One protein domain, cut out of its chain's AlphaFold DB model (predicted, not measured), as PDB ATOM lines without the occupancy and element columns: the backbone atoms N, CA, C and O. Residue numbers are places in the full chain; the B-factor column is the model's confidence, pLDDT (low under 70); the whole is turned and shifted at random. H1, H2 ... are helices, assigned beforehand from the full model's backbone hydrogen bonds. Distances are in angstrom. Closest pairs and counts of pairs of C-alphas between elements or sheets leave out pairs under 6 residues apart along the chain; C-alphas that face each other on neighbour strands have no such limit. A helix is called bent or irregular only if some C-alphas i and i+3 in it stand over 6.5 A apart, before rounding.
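This is residues 30 to 198 of the 330 residues of an uncharacterized protein of Acidovorax sp. Root219 (UniProt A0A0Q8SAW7). Helix H5 runs through the core of this all-helical domain, with H4, H6 and H8 packed round it. H9 and H10 pack on H8 at one end of the domain, while H1, H2 and H3 pack together as a small group at the opposite end. H5, H6, H8, H9 and H10 make an up-and-down bundle, in which each helix runs against the one before it in the chain. The printed part has 169 residues with ten named helices, H1 to H10 in chain order, and no named strand; its class is all helix. It is compact, with a radius of gyration of the C-alphas of 14.8 A and spans of 42 by 41 by 27 A.

The longest helix is H6, residues 125 to 141, 24.4 A from its first C-alpha at (78.863, 69.784, 72.355) to its last at (63.325, 80.713, 87.629). Before it come H4, residues 85 to 100, 22.6 A long, and H5, residues 105 to 118, 20.3 A long. The printed part's first helices are H1, residues 34 to 39, with C-alpha 34 at (48.259, 72.315, 72.310); H2, residues 43 to 54, 16.3 A long; and H3, residues 65 to 76, 17.0 A long. After H6 come H7, residues 143 to 146; H8, residues 150 to 161, 16.4 A long; H9, residues 167 to 180, 21.3 A long; and H10, residues 186 to 195, 14.5 A long, with C-alpha 195 at (68.714, 59.086, 83.086). H9 is irregular: its C-alphas 176 and 179 are 7.1 A apart.

H6 touches H5, and the two form a helical hairpin at a shallow tilt of 17 degrees, opposite ways; their closest C-alphas, of Gly 112 and Ala 135, are 4.6 A apart. With residues 132 to 139 alone H6 also touches H8, at a steep tilt of 39 degrees, closest at the C-alphas of Thr 132 and Leu 159, 6.4 A. H8 is the hub and touches four helices. It touches H5 at a steep tilt of 41 degrees, the same way, with the C-alphas of Ile 109 and Trp 152 closest at 5.5 A. It touches H10 at a shallow tilt of 4 degrees, the same way, with the C-alphas of Ala 154 and Phe 188 closest at 5.4 A. H8 and H9 form a helical hairpin, closest at the C-alphas of Thr 161 and Thr 170, 6.4 A, and H9 and H10 form another, closest at the C-alphas of Thr 170 and Ala 195, 7.1 A. H7 touches no helix but is near H5 and H8. H4 and H5 form a hairpin at 29 degrees, with the C-alphas of Ala 94 and Leu 111 closest at 5.4 A. H1 and H4 only just touch, with 3 pairs of C-alphas within 8 A, the closest being those of Glu 39 and Val 93, 6.6 A. H1 and H2 form a hairpin at 18 degrees, closest at the C-alphas of Ala 34 and Val 46, 6.0 A. H3 touches H1, closest at the C-alphas of Tyr 35 and Leu 73, 5.5 A, and touches H2 at the C-alphas of Ala 53 and Gly 65, 4.2 A. Among the pairs that stay apart are H1 and H9, and H6 and H10. In H1 to H6, H8 and H10 every O i to N i+4 pair is within hydrogen-bond range; in H9 8 of 10 are, and H7 is too short for such a pair.

The C-alphas farthest apart, of Asn 60 and Ala 126, are 42.6 A apart. The printed part has no cut and no long link; the links H2 to H3, H3 to H4 and H5 to H6 are short, the others tight. The mean pLDDT of the printed part is 92.6, and no printed residue is under 70.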
ATOM      1  N   ASP A  30      43.550  64.414  73.619       83.75
ATOM      2  CA  ASP A  30      42.880  65.616  74.125       83.75
ATOM      3  C   ASP A  30      43.800  66.844  74.076       83.75
ATOM      4  O   ASP A  30      43.339  67.976  73.954       83.75
ATOM      5  N   TYR A  31      45.116  66.619  74.064       90.38
ATOM      6  CA  TYR A  31      46.130  67.672  74.038       90.38
ATOM      7  C   TYR A  31      46.804  67.857  72.676       90.38
ATOM      8  O   TYR A  31      47.710  68.679  72.541       90.38
ATOM      9  N   MET A  32      46.361  67.152  71.629       87.81
ATOM     10  CA  MET A  32      46.990  67.231  70.300       87.81
ATOM     11  C   MET A  32      46.914  68.614  69.646       87.81
ATOM     12  O   MET A  32      47.723  68.910  68.765       87.81
ATOM     13  N   GLY A  33      45.974  69.459  70.078       91.44
ATOM     14  CA  GLY A  33      45.865  70.856  69.652       91.44
ATOM     15  C   GLY A  33      46.810  71.821  70.380       91.44
ATOM     16  O   GLY A  33      46.998  72.939  69.908       91.44
ATOM     17  N   ALA A  34      47.442  71.416  71.489       93.88
ATOM     18  CA  ALA A  34      48.259  72.315  72.310       93.88
ATOM     19  C   ALA A  34      49.450  72.900  71.536       93.88
ATOM     20  O   ALA A  34      49.763  74.078  71.679       93.88
ATOM     21  N   TYR A  35      50.073  72.114  70.653       92.44
ATOM     22  CA  TYR A  35      51.188  72.608  69.843       92.44
ATOM     23  C   TYR A  35      50.748  73.647  68.800       92.44
ATOM     24  O   TYR A  35      51.434  74.639  68.602       92.44
ATOM     25  N   GLN A  36      49.561  73.495  68.204       94.19
ATOM     26  CA  GLN A  36      49.024  74.495  67.268       94.19
ATOM     27  C   GLN A  36      48.747  75.834  67.963       94.19
ATOM     28  O   GLN A  36      48.883  76.896  67.358       94.19
ATOM     29  N   LEU A  37      48.355  75.799  69.239       96.19
ATOM     30  CA  LEU A  37      48.212  77.004  70.053       96.19
ATOM     31  C   LEU A  37      49.574  77.649  70.343       96.19
ATOM     32  O   LEU A  37      49.673  78.873  70.288       96.19
ATOM     33  N   LEU A  38      50.624  76.851  70.577       95.12
ATOM     34  CA  LEU A  38      51.995  77.356  70.714       95.12
ATOM     35  C   LEU A  38      52.502  78.026  69.433       95.12
ATOM     36  O   LEU A  38      53.037  79.127  69.504       95.12
ATOM     37  N   GLU A  39      52.279  77.418  68.267       94.81
ATOM     38  CA  GLU A  39      52.658  77.996  66.966       94.81
ATOM     39  C   GLU A  39      51.955  79.333  66.696       94.81
ATOM     40  O   GLU A  39      52.527  80.236  66.090       94.81
ATOM     41  N   ARG A  40      50.723  79.489  67.191       97.06
ATOM     42  CA  ARG A  40      49.955  80.743  67.135       97.06
ATOM     43  C   ARG A  40      50.303  81.723  68.259       97.06
ATOM     44  O   ARG A  40      49.631  82.743  68.384       97.06
ATOM     45  N   GLN A  41      51.297  81.403  69.089       97.06
ATOM     46  CA  GLN A  41      51.704  82.176  70.266       97.06
ATOM     47  C   GLN A  41      50.552  82.441  71.254       97.06
ATOM     48  O   GLN A  41      50.557  83.416  72.006       97.06
ATOM     49  N   ALA A  42      49.554  81.552  71.300       97.88
ATOM     50  CA  ALA A  42      48.435  81.609  72.237       97.88
ATOM     51  C   ALA A  42      48.847  81.064  73.620       97.88
ATOM     52  O   ALA A  42      48.202  80.171  74.172       97.88
ATOM     53  N   PHE A  43      49.949  81.581  74.175       98.06
ATOM     54  CA  PHE A  43      50.640  81.024  75.342       98.06
ATOM     55  C   PHE A  43      49.746  80.895  76.578       98.06
ATOM     56  O   PHE A  43      49.727  79.838  77.203       98.06
ATOM     57  N   SER A  44      48.912  81.894  76.869       97.94
ATOM     58  CA  SER A  44      47.976  81.842  78.002       97.94
ATOM     59  C   SER A  44      46.932  80.725  77.879       97.94
ATOM     60  O   SER A  44      46.525  80.136  78.884       97.94
ATOM     61  N   GLN A  45      46.510  80.385  76.655       97.62
ATOM     62  CA  GLN A  45      45.594  79.265  76.423       97.62
ATOM     63  C   GLN A  45      46.302  77.932  76.651       97.62
ATOM     64  O   GLN A  45      45.733  77.031  77.263       97.62
ATOM     65  N   VAL A  46      47.556  77.813  76.211       97.62
ATOM     66  CA  VAL A  46      48.372  76.615  76.446       97.62
ATOM     67  C   VAL A  46      48.634  76.410  77.937       97.62
ATOM     68  O   VAL A  46      48.527  75.291  78.430       97.62
ATOM     69  N   GLU A  47      48.908  77.483  78.673       98.12
ATOM     70  CA  GLU A  47      49.081  77.451  80.128       98.12
ATOM     71  C   GLU A  47      47.798  77.059  80.855       98.12
ATOM     72  O   GLU A  47      47.843  76.249  81.778       98.12
ATOM     73  N   SER A  48      46.649  77.565  80.402       96.69
ATOM     74  CA  SER A  48      45.342  77.182  80.948       96.69
ATOM     75  C   SER A  48      45.037  75.703  80.696       96.69
ATOM     76  O   SER A  48      44.569  75.004  81.595       96.69
ATOM     77  N   LEU A  49      45.352  75.197  79.497       96.00
ATOM     78  CA  LEU A  49      45.242  73.771  79.180       96.00
ATOM     79  C   LEU A  49      46.163  72.930  80.064       96.00
ATOM     80  O   LEU A  49      45.744  71.886  80.557       96.00
ATOM     81  N   TYR A  50      47.395  73.386  80.291       97.06
ATOM     82  CA  TYR A  50      48.333  72.694  81.166       97.06
ATOM     83  C   TYR A  50      47.869  72.665  82.623       97.06
ATOM     84  O   TYR A  50      47.961  71.626  83.270       97.06
ATOM     85  N   ALA A  51      47.355  73.783  83.140       95.56
ATOM     86  CA  ALA A  51      46.827  73.863  84.497       95.56
ATOM     87  C   ALA A  51      45.670  72.873  84.705       95.56
ATOM     88  O   ALA A  51      45.665  72.138  85.683       95.56
ATOM     89  N   ALA A  52      44.750  72.772  83.740       93.56
ATOM     90  CA  ALA A  52      43.688  71.768  83.787       93.56
ATOM     91  C   ALA A  52      44.234  70.330  83.693       93.56
ATOM     92  O   ALA A  52      43.726  69.424  84.351       93.56
ATOM     93  N   ALA A  53      45.274  70.108  82.885       93.38
ATOM     94  CA  ALA A  53      45.899  68.800  82.725       93.38
ATOM     95  C   ALA A  53      46.639  68.337  83.993       93.38
ATOM     96  O   ALA A  53      46.597  67.157  84.339       93.38
ATOM     97  N   SER A  54      47.318  69.239  84.703       92.50
ATOM     98  CA  SER A  54      48.118  68.895  85.886       92.50
ATOM     99  C   SER A  54      47.278  68.502  87.103       92.50
ATOM    100  O   SER A  54      47.773  67.810  87.991       92.50
ATOM    101  N   GLU A  55      45.993  68.856  87.117       90.50
ATOM    102  CA  GLU A  55      45.032  68.441  88.146       90.50
ATOM    103  C   GLU A  55      44.471  67.026  87.925       90.50
ATOM    104  O   GLU A  55      43.805  66.476  88.803       90.50
ATOM    105  N   GLN A  56      44.725  66.409  86.767       88.62
ATOM    106  CA  GLN A  56      44.112  65.135  86.394       88.62
ATOM    107  C   GLN A  56      45.018  63.946  86.757       88.62
ATOM    108  O   GLN A  56      46.066  63.762  86.127       88.62
ATOM    109  N   PRO A  57      44.627  63.102  87.731       83.50
ATOM    110  CA  PRO A  57      45.430  61.966  88.170       83.50
ATOM    111  C   PRO A  57      45.440  60.835  87.137       83.50
ATOM    112  O   PRO A  57      44.560  60.732  86.286       83.50
ATOM    113  N   ALA A  58      46.412  59.931  87.260       77.75
ATOM    114  CA  ALA A  58      46.519  58.746  86.415       77.75
ATOM    115  C   ALA A  58      45.749  57.554  87.019       77.75
ATOM    116  O   ALA A  58      46.351  56.574  87.444       77.75
ATOM    117  N   THR A  59      44.420  57.632  87.116       72.62
ATOM    118  CA  THR A  59      43.628  56.607  87.828       72.62
ATOM    119  C   THR A  59      43.612  55.268  87.083       72.62
ATOM    120  O   THR A  59      43.905  54.245  87.683       72.62
ATOM    121  N   ASN A  60      43.336  55.280  85.770       71.69
ATOM    122  CA  ASN A  60      43.226  54.069  84.929       71.69
ATOM    123  C   ASN A  60      44.039  54.172  83.615       71.69
ATOM    124  O   ASN A  60      43.780  53.463  82.646       71.69
ATOM    125  N   SER A  61      44.998  55.096  83.545       78.06
ATOM    126  CA  SER A  61      45.888  55.342  82.391       78.06
ATOM    127  C   SER A  61      47.333  55.019  82.779       78.06
ATOM    128  O   SER A  61      47.569  54.833  83.960       78.06
ATOM    129  N   SER A  62      48.320  54.961  81.872       80.69
ATOM    130  CA  SER A  62      49.745  55.034  82.300       80.69
ATOM    131  C   SER A  62      50.101  56.429  82.779       80.69
ATOM    132  O   SER A  62      50.939  56.611  83.659       80.69
ATOM    133  N   ARG A  63      49.469  57.417  82.150       86.38
ATOM    134  CA  ARG A  63      49.865  58.813  82.214       86.38
ATOM    135  C   ARG A  63      48.834  59.641  82.945       86.38
ATOM    136  O   ARG A  63      47.635  59.441  82.746       86.38
ATOM    137  N   ASN A  64      49.306  60.585  83.752       89.44
ATOM    138  CA  ASN A  64      48.458  61.668  84.251       89.44
ATOM    139  C   ASN A  64      48.228  62.709  83.132       89.44
ATOM    140  O   ASN A  64      48.739  62.570  82.008       89.44
ATOM    141  N   GLY A  65      47.429  63.742  83.403       92.00
ATOM    142  CA  GLY A  65      47.140  64.763  82.394       92.00
ATOM    143  C   GLY A  65      48.386  65.553  81.973       92.00
ATOM    144  O   GLY A  65      48.598  65.727  80.774       92.00
ATOM    145  N   ALA A  66      49.263  65.940  82.906       94.56
ATOM    146  CA  ALA A  66      50.517  66.645  82.596       94.56
ATOM    147  C   ALA A  66      51.448  65.824  81.679       94.56
ATOM    148  O   ALA A  66      51.992  66.331  80.695       94.56
ATOM    149  N   GLU A  67      51.587  64.529  81.948       94.00
ATOM    150  CA  GLU A  67      52.350  63.587  81.129       94.00
ATOM    151  C   GLU A  67      51.739  63.443  79.731       94.00
ATOM    152  O   GLU A  67      52.449  63.460  78.719       94.00
ATOM    153  N   SER A  68      50.411  63.355  79.648       92.88
ATOM    154  CA  SER A  68      49.679  63.295  78.378       92.88
ATOM    155  C   SER A  68      49.840  64.580  77.563       92.88
ATOM    156  O   SER A  68      50.064  64.510  76.352       92.88
ATOM    157  N   PHE A  69      49.814  65.737  78.222       96.00
ATOM    158  CA  PHE A  69      50.046  67.044  77.617       96.00
ATOM    159  C   PHE A  69      51.442  67.134  76.988       96.00
ATOM    160  O   PHE A  69      51.572  67.405  75.792       96.00
ATOM    161  N   PHE A  70      52.506  66.822  77.737       96.12
ATOM    162  CA  PHE A  70      53.865  66.884  77.184       96.12
ATOM    163  C   PHE A  70      54.150  65.801  76.152       96.12
ATOM    164  O   PHE A  70      54.962  66.002  75.245       96.12
ATOM    165  N   SER A  71      53.464  64.666  76.242       92.94
ATOM    166  CA  SER A  71      53.494  63.659  75.187       92.94
ATOM    167  C   SER A  71      52.950  64.229  73.877       92.94
ATOM    168  O   SER A  71      53.590  64.058  72.838       92.94
ATOM    169  N   ALA A  72      51.821  64.948  73.925       93.56
ATOM    170  CA  ALA A  72      51.204  65.594  72.764       93.56
ATOM    171  C   ALA A  72      52.112  66.653  72.142       93.56
ATOM    172  O   ALA A  72      52.331  66.637  70.927       93.56
ATOM    173  N   LEU A  73      52.728  67.501  72.970       94.88
ATOM    174  CA  LEU A  73      53.720  68.463  72.493       94.88
ATOM    175  C   LEU A  73      54.902  67.767  71.810       94.88
ATOM    176  O   LEU A  73      55.302  68.171  70.718       94.88
ATOM    177  N   ARG A  74      55.437  66.683  72.387       92.75
ATOM    178  CA  ARG A  74      56.541  65.919  71.779       92.75
ATOM    179  C   ARG A  74      56.181  65.388  70.391       92.75
ATOM    180  O   ARG A  74      56.981  65.507  69.466       92.75
ATOM    181  N   ALA A  75      54.986  64.824  70.227       89.88
ATOM    182  CA  ALA A  75      54.560  64.238  68.957       89.88
ATOM    183  C   ALA A  75      54.460  65.258  67.811       89.88
ATOM    184  O   ALA A  75      54.592  64.879  66.650       89.88
ATOM    185  N   ARG A  76      54.236  66.539  68.125       90.19
ATOM    186  CA  ARG A  76      54.115  67.623  67.140       90.19
ATOM    187  C   ARG A  76      55.371  68.480  66.984       90.19
ATOM    188  O   ARG A  76      55.488  69.180  65.992       90.19
ATOM    189  N   SER A  77      56.329  68.368  67.899       89.56
ATOM    190  CA  SER A  77      57.564  69.168  67.917       89.56
ATOM    191  C   SER A  77      58.783  68.459  67.307       89.56
ATOM    192  O   SER A  77      59.911  68.807  67.637       89.56
ATOM    193  N   GLY A  78      58.592  67.435  66.465       84.19
ATOM    194  CA  GLY A  78      59.689  66.646  65.874       84.19
ATOM    195  C   GLY A  78      59.951  65.283  66.536       84.19
ATOM    196  O   GLY A  78      60.935  64.615  66.226       84.19
ATOM    197  N   GLY A  79      59.076  64.821  67.438       85.81
ATOM    198  CA  GLY A  79      59.045  63.428  67.904       85.81
ATOM    199  C   GLY A  79      60.294  62.982  68.673       85.81
ATOM    200  O   GLY A  79      60.427  63.245  69.872       85.81
ATOM    201  N   VAL A  80      61.177  62.229  68.009       80.38
ATOM    202  CA  VAL A  80      62.443  61.742  68.590       80.38
ATOM    203  C   VAL A  80      63.555  62.797  68.590       80.38
ATOM    204  O   VAL A  80      64.570  62.565  69.235       80.38
ATOM    205  N   GLY A  81      63.338  63.952  67.953       81.69
ATOM    206  CA  GLY A  81      64.303  65.049  67.875       81.69
ATOM    207  C   GLY A  81      65.239  64.957  66.671       81.69
ATOM    208  O   GLY A  81      65.008  64.181  65.741       81.69
ATOM    209  N   GLY A  82      66.303  65.759  66.702       77.75
ATOM    210  CA  GLY A  82      67.342  65.812  65.669       77.75
ATOM    211  C   GLY A  82      67.286  67.048  64.775       77.75
ATOM    212  O   GLY A  82      66.637  68.036  65.095       77.75
ATOM    213  N   ASN A  83      67.989  67.001  63.642       78.50
ATOM    214  CA  ASN A  83      68.141  68.147  62.734       78.50
ATOM    215  C   ASN A  83      66.960  68.278  61.753       78.50
ATOM    216  O   ASN A  83      67.175  68.416  60.547       78.50
ATOM    217  N   THR A  84      65.719  68.166  62.233       85.56
ATOM    218  CA  THR A  84      64.531  68.360  61.386       85.56
ATOM    219  C   THR A  84      64.020  69.801  61.476       85.56
ATOM    220  O   THR A  84      64.231  70.463  62.498       85.56
ATOM    221  N   PRO A  85      63.324  70.311  60.442       88.38
ATOM    222  CA  PRO A  85      62.691  71.628  60.499       88.38
ATOM    223  C   PRO A  85      61.739  71.786  61.691       88.38
ATOM    224  O   PRO A  85      61.740  72.827  62.342       88.38
ATOM    225  N   GLU A  86      60.976  70.745  62.026       89.81
ATOM    226  CA  GLU A  86      60.026  70.748  63.144       89.81
ATOM    227  C   GLU A  86      60.737  70.846  64.495       89.81
ATOM    228  O   GLU A  86      60.277  71.567  65.379       89.81
ATOM    229  N   ALA A  87      61.867  70.148  64.656       88.62
ATOM    230  CA  ALA A  87      62.664  70.211  65.876       88.62
ATOM    231  C   ALA A  87      63.268  71.609  66.077       88.62
ATOM    232  O   ALA A  87      63.202  72.141  67.184       88.62
ATOM    233  N   THR A  88      63.781  72.226  65.007       89.88
ATOM    234  CA  THR A  88      64.289  73.606  65.032       89.88
ATOM    235  C   THR A  88      63.179  74.609  65.352       89.88
ATOM    236  O   THR A  88      63.336  75.417  66.264       89.88
ATOM    237  N   ALA A  89      62.027  74.519  64.681       93.19
ATOM    238  CA  ALA A  89      60.888  75.406  64.932       93.19
ATOM    239  C   ALA A  89      60.379  75.306  66.382       93.19
ATOM    240  O   ALA A  89      59.998  76.312  66.983       93.19
ATOM    241  N   ALA A  90      60.418  74.108  66.974       95.31
ATOM    242  CA  ALA A  90      60.023  73.905  68.364       95.31
ATOM    243  C   ALA A  90      60.903  74.683  69.355       95.31
ATOM    244  O   ALA A  90      60.380  75.202  70.342       95.31
ATOM    245  N   TRP A  91      62.212  74.797  69.097       95.06
ATOM    246  CA  TRP A  91      63.117  75.604  69.922       95.06
ATOM    247  C   TRP A  91      62.763  77.086  69.882       95.06
ATOM    248  O   TRP A  91      62.712  77.727  70.933       95.06
ATOM    249  N   ASP A  92      62.490  77.625  68.695       95.56
ATOM    250  CA  ASP A  92      62.139  79.037  68.536       95.56
ATOM    251  C   ASP A  92      60.835  79.365  69.266       95.56
ATOM    252  O   ASP A  92      60.773  80.326  70.035       95.56
ATOM    253  N   VAL A  93      59.816  78.517  69.109       97.38
ATOM    254  CA  VAL A  93      58.534  78.663  69.810       97.38
ATOM    255  C   VAL A  93      58.701  78.522  71.327       97.38
ATOM    256  O   VAL A  93      58.125  79.309  72.078       97.38
ATOM    257  N   ALA A  94      59.513  77.573  71.807       98.06
ATOM    258  CA  ALA A  94      59.769  77.406  73.240       98.06
ATOM    259  C   ALA A  94      60.465  78.631  73.852       98.06
ATOM    260  O   ALA A  94      60.080  79.085  74.931       98.06
ATOM    261  N   ARG A  95      61.454  79.205  73.157       98.19
ATOM    262  CA  ARG A  95      62.140  80.431  73.592       98.19
ATOM    263  C   ARG A  95      61.210  81.634  73.607       98.19
ATOM    264  O   ARG A  95      61.212  82.377  74.585       98.19
ATOM    265  N   GLN A  96      60.384  81.795  72.572       98.38
ATOM    266  CA  GLN A  96      59.359  82.842  72.527       98.38
ATOM    267  C   GLN A  96      58.374  82.704  73.690       98.38
ATOM    268  O   GLN A  96      58.049  83.699  74.335       98.38
ATOM    269  N   TRP A  97      57.954  81.478  74.016       98.44
ATOM    270  CA  TRP A  97      57.061  81.221  75.143       98.44
ATOM    271  C   TRP A  97      57.709  81.589  76.483       98.44
ATOM    272  O   TRP A  97      57.124  82.348  77.254       98.44
ATOM    273  N   VAL A  98      58.940  81.133  76.742       98.56
ATOM    274  CA  VAL A  98      59.683  81.482  77.967       98.56
ATOM    275  C   VAL A  98      59.940  82.990  78.060       98.56
ATOM    276  O   VAL A  98      59.872  83.554  79.149       98.56
ATOM    277  N   GLN A  99      60.206  83.668  76.942       98.25
ATOM    278  CA  GLN A  99      60.384  85.120  76.923       98.25
ATOM    279  C   GLN A  99      59.078  85.862  77.236       98.25
ATOM    280  O   GLN A  99      59.091  86.816  78.013       98.25
ATOM    281  N   ALA A 100      57.962  85.435  76.643       98.31
ATOM    282  CA  ALA A 100      56.656  86.051  76.849       98.31
ATOM    283  C   ALA A 100      56.092  85.777  78.253       98.31
ATOM    284  O   ALA A 100      55.385  86.617  78.804       98.31
ATOM    285  N   SER A 101      56.391  84.608  78.825       97.94
ATOM    286  CA  SER A 101      55.869  84.144  80.117       97.94
ATOM    287  C   SER A 101      56.997  83.556  80.985       97.94
ATOM    288  O   SER A 101      57.066  82.344  81.189       97.94
ATOM    289  N   PRO A 102      57.904  84.392  81.534       97.19
ATOM    290  CA  PRO A 102      59.128  83.934  82.210       97.19
ATOM    291  C   PRO A 102      58.894  83.187  83.527       97.19
ATOM    292  O   PRO A 102      59.814  82.555  84.045       97.19
ATOM    293  N   THR A 103      57.684  83.259  84.079       97.12
ATOM    294  CA  THR A 103      57.257  82.532  85.283       97.12
ATOM    295  C   THR A 103      56.423  81.285  84.960       97.12
ATOM    296  O   THR A 103      55.915  80.629  85.869       97.12
ATOM    297  N   SER A 104      56.273  80.942  83.679       98.38
ATOM    298  CA  SER A 104      55.479  79.805  83.226       98.38
ATOM    299  C   SER A 104      56.216  78.486  83.439       98.38
ATOM    300  O   SER A 104      57.197  78.171  82.761       98.38
ATOM    301  N   VAL A 105      55.713  77.685  84.383       98.50
ATOM    302  CA  VAL A 105      56.187  76.316  84.629       98.50
ATOM    303  C   VAL A 105      56.156  75.464  83.349       98.50
ATOM    304  O   VAL A 105      57.207  74.922  83.001       98.50
ATOM    305  N   PRO A 106      55.039  75.353  82.598       98.50
ATOM    306  CA  PRO A 106      55.018  74.516  81.401       98.50
ATOM    307  C   PRO A 106      55.930  75.012  80.277       98.50
ATOM    308  O   PRO A 106      56.470  74.176  79.553       98.50
ATOM    309  N   ALA A 107      56.170  76.324  80.155       98.69
ATOM    310  CA  ALA A 107      57.131  76.855  79.186       98.69
ATOM    311  C   ALA A 107      58.562  76.391  79.502       98.69
ATOM    312  O   ALA A 107      59.264  75.876  78.628       98.69
ATOM    313  N   ALA A 108      58.976  76.515  80.769       98.75
ATOM    314  CA  ALA A 108      60.293  76.077  81.224       98.75
ATOM    315  C   ALA A 108      60.476  74.557  81.087       98.75
ATOM    316  O   ALA A 108      61.524  74.100  80.627       98.75
ATOM    317  N   ILE A 109      59.444  73.772  81.429       98.62
ATOM    318  CA  ILE A 109      59.445  72.320  81.212       98.62
ATOM    319  C   ILE A 109      59.596  72.018  79.722       98.62
ATOM    320  O   ILE A 109      60.461  71.227  79.357       98.62
ATOM    321  N   PHE A 110      58.795  72.639  78.852       98.44
ATOM    322  CA  PHE A 110      58.848  72.364  77.418       98.44
ATOM    323  C   PHE A 110      60.243  72.628  76.847       98.44
ATOM    324  O   PHE A 110      60.804  71.739  76.207       98.44
ATOM    325  N   LEU A 111      60.848  73.777  77.168       98.38
ATOM    326  CA  LEU A 111      62.219  74.102  76.768       98.38
ATOM    327  C   LEU A 111      63.228  73.050  77.257       98.38
ATOM    328  O   LEU A 111      64.045  72.561  76.477       98.38
ATOM    329  N   GLY A 112      63.146  72.646  78.528       97.81
ATOM    330  CA  GLY A 112      64.032  71.618  79.073       97.81
ATOM    331  C   GLY A 112      63.863  70.252  78.419       97.81
ATOM    332  O   GLY A 112      64.843  69.551  78.176       97.81
ATOM    333  N   ARG A 113      62.639  69.883  78.045       96.50
ATOM    334  CA  ARG A 113      62.373  68.621  77.348       96.50
ATOM    335  C   ARG A 113      62.927  68.613  75.927       96.50
ATOM    336  O   ARG A 113      63.366  67.555  75.479       96.50
ATOM    337  N   LEU A 114      62.955  69.757  75.240       95.31
ATOM    338  CA  LEU A 114      63.657  69.888  73.957       95.31
ATOM    339  C   LEU A 114      65.169  69.688  74.137       95.31
ATOM    340  O   LEU A 114      65.769  68.916  73.392       95.31
ATOM    341  N   ALA A 115      65.760  70.291  75.175       94.69
ATOM    342  CA  ALA A 115      67.180  70.133  75.503       94.69
ATOM    343  C   ALA A 115      67.575  68.671  75.774       94.69
ATOM    344  O   ALA A 115      68.590  68.211  75.252       94.69
ATOM    345  N   VAL A 116      66.764  67.929  76.539       93.12
ATOM    346  CA  VAL A 116      66.978  66.490  76.793       93.12
ATOM    347  C   VAL A 116      66.820  65.672  75.510       93.12
ATOM    348  O   VAL A 116      67.641  64.803  75.221       93.12
ATOM    349  N   ARG A 117      65.762  65.936  74.734       91.44
ATOM    350  CA  ARG A 117      65.431  65.185  73.515       91.44
ATOM    351  C   ARG A 117      66.522  65.292  72.453       91.44
ATOM    352  O   ARG A 117      66.851  64.282  71.840       91.44
ATOM    353  N   ASP A 118      67.040  66.493  72.212       88.44
ATOM    354  CA  ASP A 118      67.944  66.748  71.086       88.44
ATOM    355  C   ASP A 118      69.414  66.451  71.404       88.44
ATOM    356  O   ASP A 118      70.220  66.318  70.481       88.44
ATOM    357  N   ALA A 119      69.758  66.247  72.680       86.25
ATOM    358  CA  ALA A 119      71.125  65.958  73.109       86.25
ATOM    359  C   ALA A 119      71.804  64.792  72.376       86.25
ATOM    360  O   ALA A 119      72.945  64.959  71.951       86.25
ATOM    361  N   PRO A 120      71.148  63.633  72.152       78.69
ATOM    362  CA  PRO A 120      71.779  62.521  71.441       78.69
ATOM    363  C   PRO A 120      72.042  62.805  69.956       78.69
ATOM    364  O   PRO A 120      72.870  62.133  69.342       78.69
ATOM    365  N   ALA A 121      71.317  63.756  69.360       75.56
ATOM    366  CA  ALA A 121      71.442  64.107  67.948       75.56
ATOM    367  C   ALA A 121      72.390  65.292  67.711       75.56
ATOM    368  O   ALA A 121      72.913  65.446  66.602       75.56
ATOM    369  N   ASN A 122      72.627  66.111  68.739       74.19
ATOM    370  CA  ASN A 122      73.501  67.264  68.650       74.19
ATOM    371  C   ASN A 122      74.974  66.832  68.652       74.19
ATOM    372  O   ASN A 122      75.497  66.317  69.637       74.19
ATOM    373  N   ARG A 123      75.654  67.044  67.523       76.44
ATOM    374  CA  ARG A 123      77.094  66.769  67.385       76.44
ATOM    375  C   ARG A 123      77.972  67.945  67.824       76.44
ATOM    376  O   ARG A 123      79.187  67.786  67.897       76.44
ATOM    377  N   ASP A 124      77.371  69.102  68.096       86.19
ATOM    378  CA  ASP A 124      78.036  70.275  68.654       86.19
ATOM    379  C   ASP A 124      77.836  70.299  70.176       86.19
ATOM    380  O   ASP A 124      76.817  70.755  70.701       86.19
ATOM    381  N   TRP A 125      78.852  69.815  70.892       84.56
ATOM    382  CA  TRP A 125      78.863  69.784  72.355       84.56
ATOM    383  C   TRP A 125      78.704  71.169  72.987       84.56
ATOM    384  O   TRP A 125      78.020  71.298  74.001       84.56
ATOM    385  N   ALA A 126      79.272  72.214  72.380       88.25
ATOM    386  CA  ALA A 126      79.162  73.567  72.911       88.25
ATOM    387  C   ALA A 126      77.738  74.112  72.731       88.25
ATOM    388  O   ALA A 126      77.219  74.799  73.612       88.25
ATOM    389  N   ALA A 127      77.076  73.808  71.608       87.31
ATOM    390  CA  ALA A 127      75.657  74.116  71.434       87.31
ATOM    391  C   ALA A 127      74.788  73.367  72.448       87.31
ATOM    392  O   ALA A 127      73.912  73.983  73.057       87.31
ATOM    393  N   GLN A 128      75.073  72.085  72.679       89.00
ATOM    394  CA  GLN A 128      74.340  71.279  73.650       89.00
ATOM    395  C   GLN A 128      74.485  71.813  75.078       89.00
ATOM    396  O   GLN A 128      73.501  71.899  75.813       89.00
ATOM    397  N   GLU A 129      75.691  72.204  75.482       90.25
ATOM    398  CA  GLU A 129      75.948  72.776  76.804       90.25
ATOM    399  C   GLU A 129      75.213  74.110  76.996       90.25
ATOM    400  O   GLU A 129      74.585  74.327  78.037       90.25
ATOM    401  N   ARG A 130      75.197  74.973  75.968       91.69
ATOM    402  CA  ARG A 130      74.416  76.222  75.979       91.69
ATOM    403  C   ARG A 130      72.919  75.953  76.123       91.69
ATOM    404  O   ARG A 130      72.289  76.554  76.985       91.69
ATOM    405  N   GLN A 131      72.369  75.036  75.331       92.94
ATOM    406  CA  GLN A 131      70.952  74.650  75.372       92.94
ATOM    407  C   GLN A 131      70.552  74.051  76.726       92.94
ATOM    408  O   GLN A 131      69.513  74.397  77.286       92.94
ATOM    409  N   THR A 132      71.400  73.186  77.283       94.56
ATOM    410  CA  THR A 132      71.191  72.578  78.603       94.56
ATOM    411  C   THR A 132      71.217  73.645  79.697       94.56
ATOM    412  O   THR A 132      70.341  73.673  80.562       94.56
ATOM    413  N   SER A 133      72.176  74.572  79.638       95.19
ATOM    414  CA  SER A 133      72.291  75.679  80.592       95.19
ATOM    415  C   SER A 133      71.106  76.643  80.509       95.19
ATOM    416  O   SER A 133      70.555  77.023  81.541       95.19
ATOM    417  N   GLU A 134      70.676  76.998  79.297       96.62
ATOM    418  CA  GLU A 134      69.493  77.827  79.031       96.62
ATOM    419  C   GLU A 134      68.230  77.198  79.642       96.62
ATOM    420  O   GLU A 134      67.496  77.852  80.387       96.62
ATOM    421  N   ALA A 135      68.016  75.903  79.402       98.06
ATOM    422  CA  ALA A 135      66.897  75.153  79.958       98.06
ATOM    423  C   ALA A 135      66.919  75.087  81.493       98.06
ATOM    424  O   ALA A 135      65.893  75.318  82.135       98.06
ATOM    425  N   ILE A 136      68.078  74.803  82.097       97.81
ATOM    426  CA  ILE A 136      68.227  74.771  83.559       97.81
ATOM    427  C   ILE A 136      67.905  76.142  84.159       97.81
ATOM    428  O   ILE A 136      67.158  76.211  85.132       97.81
ATOM    429  N   GLN A 137      68.398  77.232  83.565       98.00
ATOM    430  CA  GLN A 137      68.095  78.586  84.034       98.00
ATOM    431  C   GLN A 137      66.596  78.901  83.960       98.00
ATOM    432  O   GLN A 137      66.058  79.525  84.875       98.00
ATOM    433  N   ALA A 138      65.906  78.469  82.899       98.56
ATOM    434  CA  ALA A 138      64.456  78.622  82.796       98.56
ATOM    435  C   ALA A 138      63.720  77.830  83.890       98.56
ATOM    436  O   ALA A 138      62.814  78.365  84.527       98.56
ATOM    437  N   LEU A 139      64.136  76.589  84.163       98.56
ATOM    438  CA  LEU A 139      63.560  75.760  85.227       98.56
ATOM    439  C   LEU A 139      63.820  76.338  86.624       98.56
ATOM    440  O   LEU A 139      62.913  76.329  87.455       98.56
ATOM    441  N   ASP A 140      65.020  76.866  86.880       98.38
ATOM    442  CA  ASP A 140      65.390  77.459  88.169       98.38
ATOM    443  C   ASP A 140      64.562  78.724  88.475       98.38
ATOM    444  O   ASP A 140      64.168  78.928  89.624       98.38
ATOM    445  N   LYS A 141      64.203  79.531  87.462       98.31
ATOM    446  CA  LYS A 141      63.325  80.713  87.629       98.31
ATOM    447  C   LYS A 141      61.930  80.370  88.152       98.31
ATOM    448  O   LYS A 141      61.322  81.185  88.839       98.31
ATOM    449  N   VAL A 142      61.430  79.177  87.836       98.44
ATOM    450  CA  VAL A 142      60.087  78.710  88.220       98.44
ATOM    451  C   VAL A 142      60.123  77.648  89.318       98.44
ATOM    452  O   VAL A 142      59.111  77.009  89.591       98.44
ATOM    453  N   LYS A 143      61.279  77.432  89.959       97.69
ATOM    454  CA  LYS A 143      61.532  76.310  90.877       97.69
ATOM    455  C   LYS A 143      60.516  76.192  92.011       97.69
ATOM    456  O   LYS A 143      60.121  75.076  92.346       97.69
ATOM    457  N   GLU A 144      60.091  77.304  92.609       95.75
ATOM    458  CA  GLU A 144      59.182  77.255  93.763       95.75
ATOM    459  C   GLU A 144      57.809  76.672  93.419       95.75
ATOM    460  O   GLU A 144      57.263  75.896  94.208       95.75
ATOM    461  N   GLN A 145      57.270  76.986  92.237       95.50
ATOM    462  CA  GLN A 145      56.056  76.341  91.737       95.50
ATOM    463  C   GLN A 145      56.375  74.979  91.106       95.50
ATOM    464  O   GLN A 145      55.730  73.980  91.426       95.50
ATOM    465  N   GLY A 146      57.400  74.927  90.254       96.56
ATOM    466  CA  GLY A 146      57.760  73.775  89.433       96.56
ATOM    467  C   GLY A 146      58.139  72.533  90.234       96.56
ATOM    468  O   GLY A 146      57.759  71.436  89.854       96.56
ATOM    469  N   ARG A 147      58.787  72.652  91.397       96.38
ATOM    470  CA  ARG A 147      59.198  71.475  92.194       96.38
ATOM    471  C   ARG A 147      58.045  70.592  92.685       96.38
ATOM    472  O   ARG A 147      58.293  69.468  93.112       96.38
ATOM    473  N   LYS A 148      56.799  71.073  92.631       95.62
ATOM    474  CA  LYS A 148      55.596  70.279  92.943       95.62
ATOM    475  C   LYS A 148      55.125  69.424  91.761       95.62
ATOM    476  O   LYS A 148      54.305  68.522  91.936       95.62
ATOM    477  N   ASP A 149      55.636  69.708  90.573       96.12
ATOM    478  CA  ASP A 149      55.233  69.129  89.302       96.12
ATOM    479  C   ASP A 149      56.165  67.970  88.907       96.12
ATOM    480  O   ASP A 149      57.384  68.168  88.810       96.12
ATOM    481  N   PRO A 150      55.647  66.754  88.667       95.56
ATOM    482  CA  PRO A 150      56.476  65.633  88.255       95.56
ATOM    483  C   PRO A 150      57.237  65.874  86.962       95.56
ATOM    484  O   PRO A 150      58.400  65.492  86.857       95.56
ATOM    485  N   MET A 151      56.648  66.585  86.005       96.94
ATOM    486  CA  MET A 151      57.277  66.824  84.712       96.94
ATOM    487  C   MET A 151      58.420  67.827  84.810       96.94
ATOM    488  O   MET A 151      59.431  67.665  84.123       96.94
ATOM    489  N   TRP A 152      58.322  68.806  85.712       98.00
ATOM    490  CA  TRP A 152      59.452  69.671  86.055       98.00
ATOM    491  C   TRP A 152      60.586  68.871  86.686       98.00
ATOM    492  O   TRP A 152      61.726  68.988  86.242       98.00
ATOM    493  N   ASN A 153      60.285  68.016  87.669       97.75
ATOM    494  CA  ASN A 153      61.307  67.236  88.366       97.75
ATOM    495  C   ASN A 153      62.000  66.227  87.440       97.75
ATOM    496  O   ASN A 153      63.225  66.171  87.445       97.75
ATOM    497  N   ALA A 154      61.256  65.484  86.614       97.19
ATOM    498  CA  ALA A 154      61.838  64.560  85.634       97.19
ATOM    499  C   ALA A 154      62.769  65.291  84.657       97.19
ATOM    500  O   ALA A 154      63.912  64.880  84.456       97.19
ATOM    501  N   THR A 155      62.311  66.428  84.122       97.94
ATOM    502  CA  THR A 155      63.096  67.244  83.185       97.94
ATOM    503  C   THR A 155      64.352  67.805  83.856       97.94
ATOM    504  O   THR A 155      65.440  67.740  83.289       97.94
ATOM    505  N   TYR A 156      64.227  68.320  85.082       97.75
ATOM    506  CA  TYR A 156      65.353  68.857  85.844       97.75
ATOM    507  C   TYR A 156      66.393  67.782  86.164       97.75
ATOM    508  O   TYR A 156      67.583  68.006  85.949       97.75
ATOM    509  N   ILE A 157      65.955  66.609  86.633       97.19
ATOM    510  CA  ILE A 157      66.834  65.470  86.920       97.19
ATOM    511  C   ILE A 157      67.575  65.063  85.647       97.19
ATOM    512  O   ILE A 157      68.801  65.027  85.671       97.19
ATOM    513  N   ALA A 158      66.866  64.856  84.533       95.62
ATOM    514  CA  ALA A 158      67.481  64.487  83.261       95.62
ATOM    515  C   ALA A 158      68.552  65.500  82.816       95.62
ATOM    516  O   ALA A 158      69.669  65.112  82.484       95.62
ATOM    517  N   LEU A 159      68.263  66.805  82.876       95.75
ATOM    518  CA  LEU A 159      69.237  67.843  82.514       95.75
ATOM    519  C   LEU A 159      70.455  67.861  83.444       95.75
ATOM    520  O   LEU A 159      71.580  68.044  82.982       95.75
ATOM    521  N   LYS A 160      70.256  67.668  84.752       94.50
ATOM    522  CA  LYS A 160      71.355  67.642  85.729       94.50
ATOM    523  C   LYS A 160      72.240  66.407  85.587       94.50
ATOM    524  O   LYS A 160      73.415  66.481  85.936       94.50
ATOM    525  N   THR A 161      71.713  65.298  85.075       92.69
ATOM    526  CA  THR A 161      72.467  64.045  84.939       92.69
ATOM    527  C   THR A 161      73.164  63.902  83.591       92.69
ATOM    528  O   THR A 161      74.129  63.145  83.493       92.69
ATOM    529  N   MET A 162      72.756  64.671  82.576       88.81
ATOM    530  CA  MET A 162      73.384  64.684  81.244       88.81
ATOM    531  C   MET A 162      74.886  65.002  81.261       88.81
ATOM    532  O   MET A 162      75.594  64.605  80.341       88.81
ATOM    533  N   GLY A 163      75.390  65.657  82.311       81.00
ATOM    534  CA  GLY A 163      76.820  65.912  82.522       81.00
ATOM    535  C   GLY A 163      77.641  64.704  83.003       81.00
ATOM    536  O   GLY A 163      78.767  64.895  83.452       81.00
ATOM    537  N   GLY A 164      77.095  63.484  82.955       86.25
ATOM    538  CA  GLY A 164      77.788  62.263  83.384       86.25
ATOM    539  C   GLY A 164      77.593  61.925  84.863       86.25
ATOM    540  O   GLY A 164      78.519  61.438  85.511       86.25
ATOM    541  N   ALA A 165      76.406  62.195  85.415       90.88
ATOM    542  CA  ALA A 165      76.089  61.763  86.773       90.88
ATOM    543  C   ALA A 165      76.081  60.232  86.874       90.88
ATOM    544  O   ALA A 165      75.599  59.532  85.984       90.88
ATOM    545  N   THR A 166      76.585  59.703  87.986       93.31
ATOM    546  CA  THR A 166      76.511  58.266  88.265       93.31
ATOM    547  C   THR A 166      75.069  57.850  88.570       93.31
ATOM    548  O   THR A 166      74.286  58.673  89.062       93.31
ATOM    549  N   PRO A 167      74.706  56.562  88.406       93.31
ATOM    550  CA  PRO A 167      73.380  56.074  88.790       93.31
ATOM    551  C   PRO A 167      73.014  56.449  90.236       93.31
ATOM    552  O   PRO A 167      71.878  56.821  90.528       93.31
ATOM    553  N   ALA A 168      73.990  56.402  91.154       94.75
ATOM    554  CA  ALA A 168      73.794  56.760  92.558       94.75
ATOM    555  C   ALA A 168      73.490  58.255  92.749       94.75
ATOM    556  O   ALA A 168      72.624  58.609  93.549       94.75
ATOM    557  N   GLN A 169      74.167  59.132  92.001       95.69
ATOM    558  CA  GLN A 169      73.889  60.569  92.004       95.69
ATOM    559  C   GLN A 169      72.499  60.867  91.428       95.69
ATOM    560  O   GLN A 169      71.759  61.655  92.016       95.69
ATOM    561  N   THR A 170      72.104  60.190  90.347       95.81
ATOM    562  CA  THR A 170      70.754  60.297  89.777       95.81
ATOM    563  C   THR A 170      69.686  59.895  90.798       95.81
ATOM    564  O   THR A 170      68.746  60.651  91.035       95.81
ATOM    565  N   VAL A 171      69.844  58.756  91.483       96.81
ATOM    566  CA  VAL A 171      68.902  58.333  92.537       96.81
ATOM    567  C   VAL A 171      68.884  59.300  93.724       96.81
ATOM    568  O   VAL A 171      67.819  59.563  94.282       96.81
ATOM    569  N   ALA A 172      70.028  59.869  94.108       97.06
ATOM    570  CA  ALA A 172      70.080  60.878  95.164       97.06
ATOM    571  C   ALA A 172      69.265  62.133  94.803       97.06
ATOM    572  O   ALA A 172      68.545  62.656  95.657       97.06
ATOM    573  N   LEU A 173      69.312  62.576  93.541       96.62
ATOM    574  CA  LEU A 173      68.458  63.662  93.050       96.62
ATOM    575  C   LEU A 173      66.976  63.284  93.137       96.62
ATOM    576  O   LEU A 173      66.183  64.059  93.665       96.62
ATOM    577  N   VAL A 174      66.595  62.076  92.711       97.19
ATOM    578  CA  VAL A 174      65.202  61.603  92.827       97.19
ATOM    579  C   VAL A 174      64.728  61.669  94.277       97.19
ATOM    580  O   VAL A 174      63.699  62.285  94.551       97.19
ATOM    581  N   LYS A 175      65.498  61.116  95.223       97.19
ATOM    582  CA  LYS A 175      65.176  61.135  96.662       97.19
ATOM    583  C   LYS A 175      64.966  62.544  97.207       97.19
ATOM    584  O   LYS A 175      64.070  62.750  98.021       97.19
ATOM    585  N   ALA A 176      65.779  63.504  96.774       96.56
ATOM    586  CA  ALA A 176      65.682  64.884  97.237       96.56
ATOM    587  C   ALA A 176      64.413  65.593  96.726       96.56
ATOM    588  O   ALA A 176      63.887  66.480  97.399       96.56
ATOM    589  N   HIS A 177      63.909  65.201  95.555       94.88
ATOM    590  CA  HIS A 177      62.786  65.860  94.889       94.88
ATOM    591  C   HIS A 177      61.430  65.181  95.152       94.88
ATOM    592  O   HIS A 177      60.409  65.862  95.273       94.88
ATOM    593  N   LEU A 178      61.412  63.854  95.306       93.75
ATOM    594  CA  LEU A 178      60.195  63.048  95.460       93.75
ATOM    595  C   LEU A 178      59.234  63.529  96.574       93.75
ATOM    596  O   LEU A 178      58.022  63.500  96.338       93.75
ATOM    597  N   PRO A 179      59.701  63.986  97.760       93.19
ATOM    598  CA  PRO A 179      58.810  64.396  98.851       93.19
ATOM    599  C   PRO A 179      58.016  65.682  98.587       93.19
ATOM    600  O   PRO A 179      56.930  65.849  99.138       93.19
ATOM    601  N   ALA A 180      58.549  66.607  97.783       91.62
ATOM    602  CA  ALA A 180      57.916  67.906  97.518       91.62
ATOM    603  C   ALA A 180      56.923  67.867  96.343       91.62
ATOM    604  O   ALA A 180      56.158  68.811  96.135       91.62
ATOM    605  N   MET A 181      56.965  66.788  95.572       92.31
ATOM    606  CA  MET A 181      56.235  66.599  94.332       92.31
ATOM    607  C   MET A 181      54.843  66.014  94.591       92.31
ATOM    608  O   MET A 181      54.657  65.202  95.504       92.31
ATOM    609  N   SER A 182      53.868  66.371  93.756       90.31
ATOM    610  CA  SER A 182      52.612  65.621  93.639       90.31
ATOM    611  C   SER A 182      52.877  64.170  93.205       90.31
ATOM    612  O   SER A 182      54.015  63.783  92.935       90.31
ATOM    613  N   GLU A 183      51.863  63.307  93.253       90.38
ATOM    614  CA  GLU A 183      52.086  61.901  92.916       90.38
ATOM    615  C   GLU A 183      52.506  61.749  91.435       90.38
ATOM    616  O   GLU A 183      51.778  62.207  90.551       90.38
ATOM    617  N   PRO A 184      53.676  61.148  91.151       90.12
ATOM    618  CA  PRO A 184      54.157  60.964  89.784       90.12
ATOM    619  C   PRO A 184      53.366  59.876  89.048       90.12
ATOM    620  O   PRO A 184      52.982  58.871  89.647       90.12
ATOM    621  N   GLY A 185      53.163  60.057  87.740       88.31
ATOM    622  CA  GLY A 185      52.711  58.986  86.854       88.31
ATOM    623  C   GLY A 185      53.877  58.114  86.377       88.31
ATOM    624  O   GLY A 185      55.003  58.212  86.873       88.31
ATOM    625  N   GLU A 186      53.605  57.223  85.421       92.31
ATOM    626  CA  GLU A 186      54.613  56.281  84.912       92.31
ATOM    627  C   GLU A 186      55.742  57.005  84.168       92.31
ATOM    628  O   GLU A 186      56.910  56.645  84.312       92.31
ATOM    629  N   MET A 187      55.421  58.072  83.432       93.06
ATOM    630  CA  MET A 187      56.379  58.752  82.557       93.06
ATOM    631  C   MET A 187      57.489  59.468  83.335       93.06
ATOM    632  O   MET A 187      58.630  59.477  82.875       93.06
ATOM    633  N   PHE A 188      57.202  60.006  84.529       95.06
ATOM    634  CA  PHE A 188      58.250  60.511  85.428       95.06
ATOM    635  C   PHE A 188      59.336  59.451  85.659       95.06
ATOM    636  O   PHE A 188      60.529  59.714  85.514       95.06
ATOM    637  N   PHE A 189      58.916  58.237  86.002       95.69
ATOM    638  CA  PHE A 189      59.825  57.151  86.329       95.69
ATOM    639  C   PHE A 189      60.537  56.585  85.097       95.69
ATOM    640  O   PHE A 189      61.731  56.314  85.174       95.69
ATOM    641  N   GLU A 190      59.851  56.461  83.959       94.12
ATOM    642  CA  GLU A 190      60.461  56.076  82.674       94.12
ATOM    643  C   GLU A 190      61.604  57.029  82.273       94.12
ATOM    644  O   GLU A 190      62.662  56.604  81.795       94.12
ATOM    645  N   GLU A 191      61.427  58.333  82.501       93.31
ATOM    646  CA  GLU A 191      62.459  59.337  82.221       93.31
ATOM    647  C   GLU A 191      63.644  59.231  83.176       93.31
ATOM    648  O   GLU A 191      64.794  59.290  82.738       93.31
ATOM    649  N   VAL A 192      63.388  58.994  84.464       95.56
ATOM    650  CA  VAL A 192      64.458  58.749  85.439       95.56
ATOM    651  C   VAL A 192      65.230  57.473  85.095       95.56
ATOM    652  O   VAL A 192      66.457  57.475  85.156       95.56
ATOM    653  N   VAL A 193      64.549  56.400  84.682       95.25
ATOM    654  CA  VAL A 193      65.191  55.159  84.218       95.25
ATOM    655  C   VAL A 193      66.123  55.431  83.036       95.25
ATOM    656  O   VAL A 193      67.244  54.927  83.009       95.25
ATOM    657  N   THR A 194      65.701  56.276  82.094       90.69
ATOM    658  CA  THR A 194      66.546  56.700  80.965       90.69
ATOM    659  C   THR A 194      67.786  57.467  81.449       90.69
ATOM    660  O   THR A 194      68.880  57.275  80.919       90.69
ATOM    661  N   ALA A 195      67.639  58.295  82.486       91.06
ATOM    662  CA  ALA A 195      68.714  59.086  83.086       91.06
ATOM    663  C   ALA A 195      69.678  58.289  83.993       91.06
ATOM    664  O   ALA A 195      70.722  58.820  84.373       91.06
ATOM    665  N   LEU A 196      69.363  57.037  84.351       90.31
ATOM    666  CA  LEU A 196      70.225  56.194  85.192       90.31
ATOM    667  C   LEU A 196      71.466  55.641  84.472       90.31
ATOM    668  O   LEU A 196      72.287  55.019  85.134       90.31
ATOM    669  N   ASP A 197      71.594  55.827  83.153       82.44
ATOM    670  CA  ASP A 197      72.659  55.245  82.317       82.44
ATOM    671  C   ASP A 197      72.918  53.757  82.619       82.44
ATOM    672  O   ASP A 197      73.975  53.329  83.090       82.44
ATOM    673  N   LEU A 198      71.913  52.928  82.328       84.75
ATOM    674  CA  LEU A 198      71.906  51.493  82.644       84.75
ATOM    675  C   LEU A 198      72.905  50.638  81.834       84.75
ATOM    676  O   LEU A 198      72.794  49.409  81.797       84.75
TER     677      LEU A 198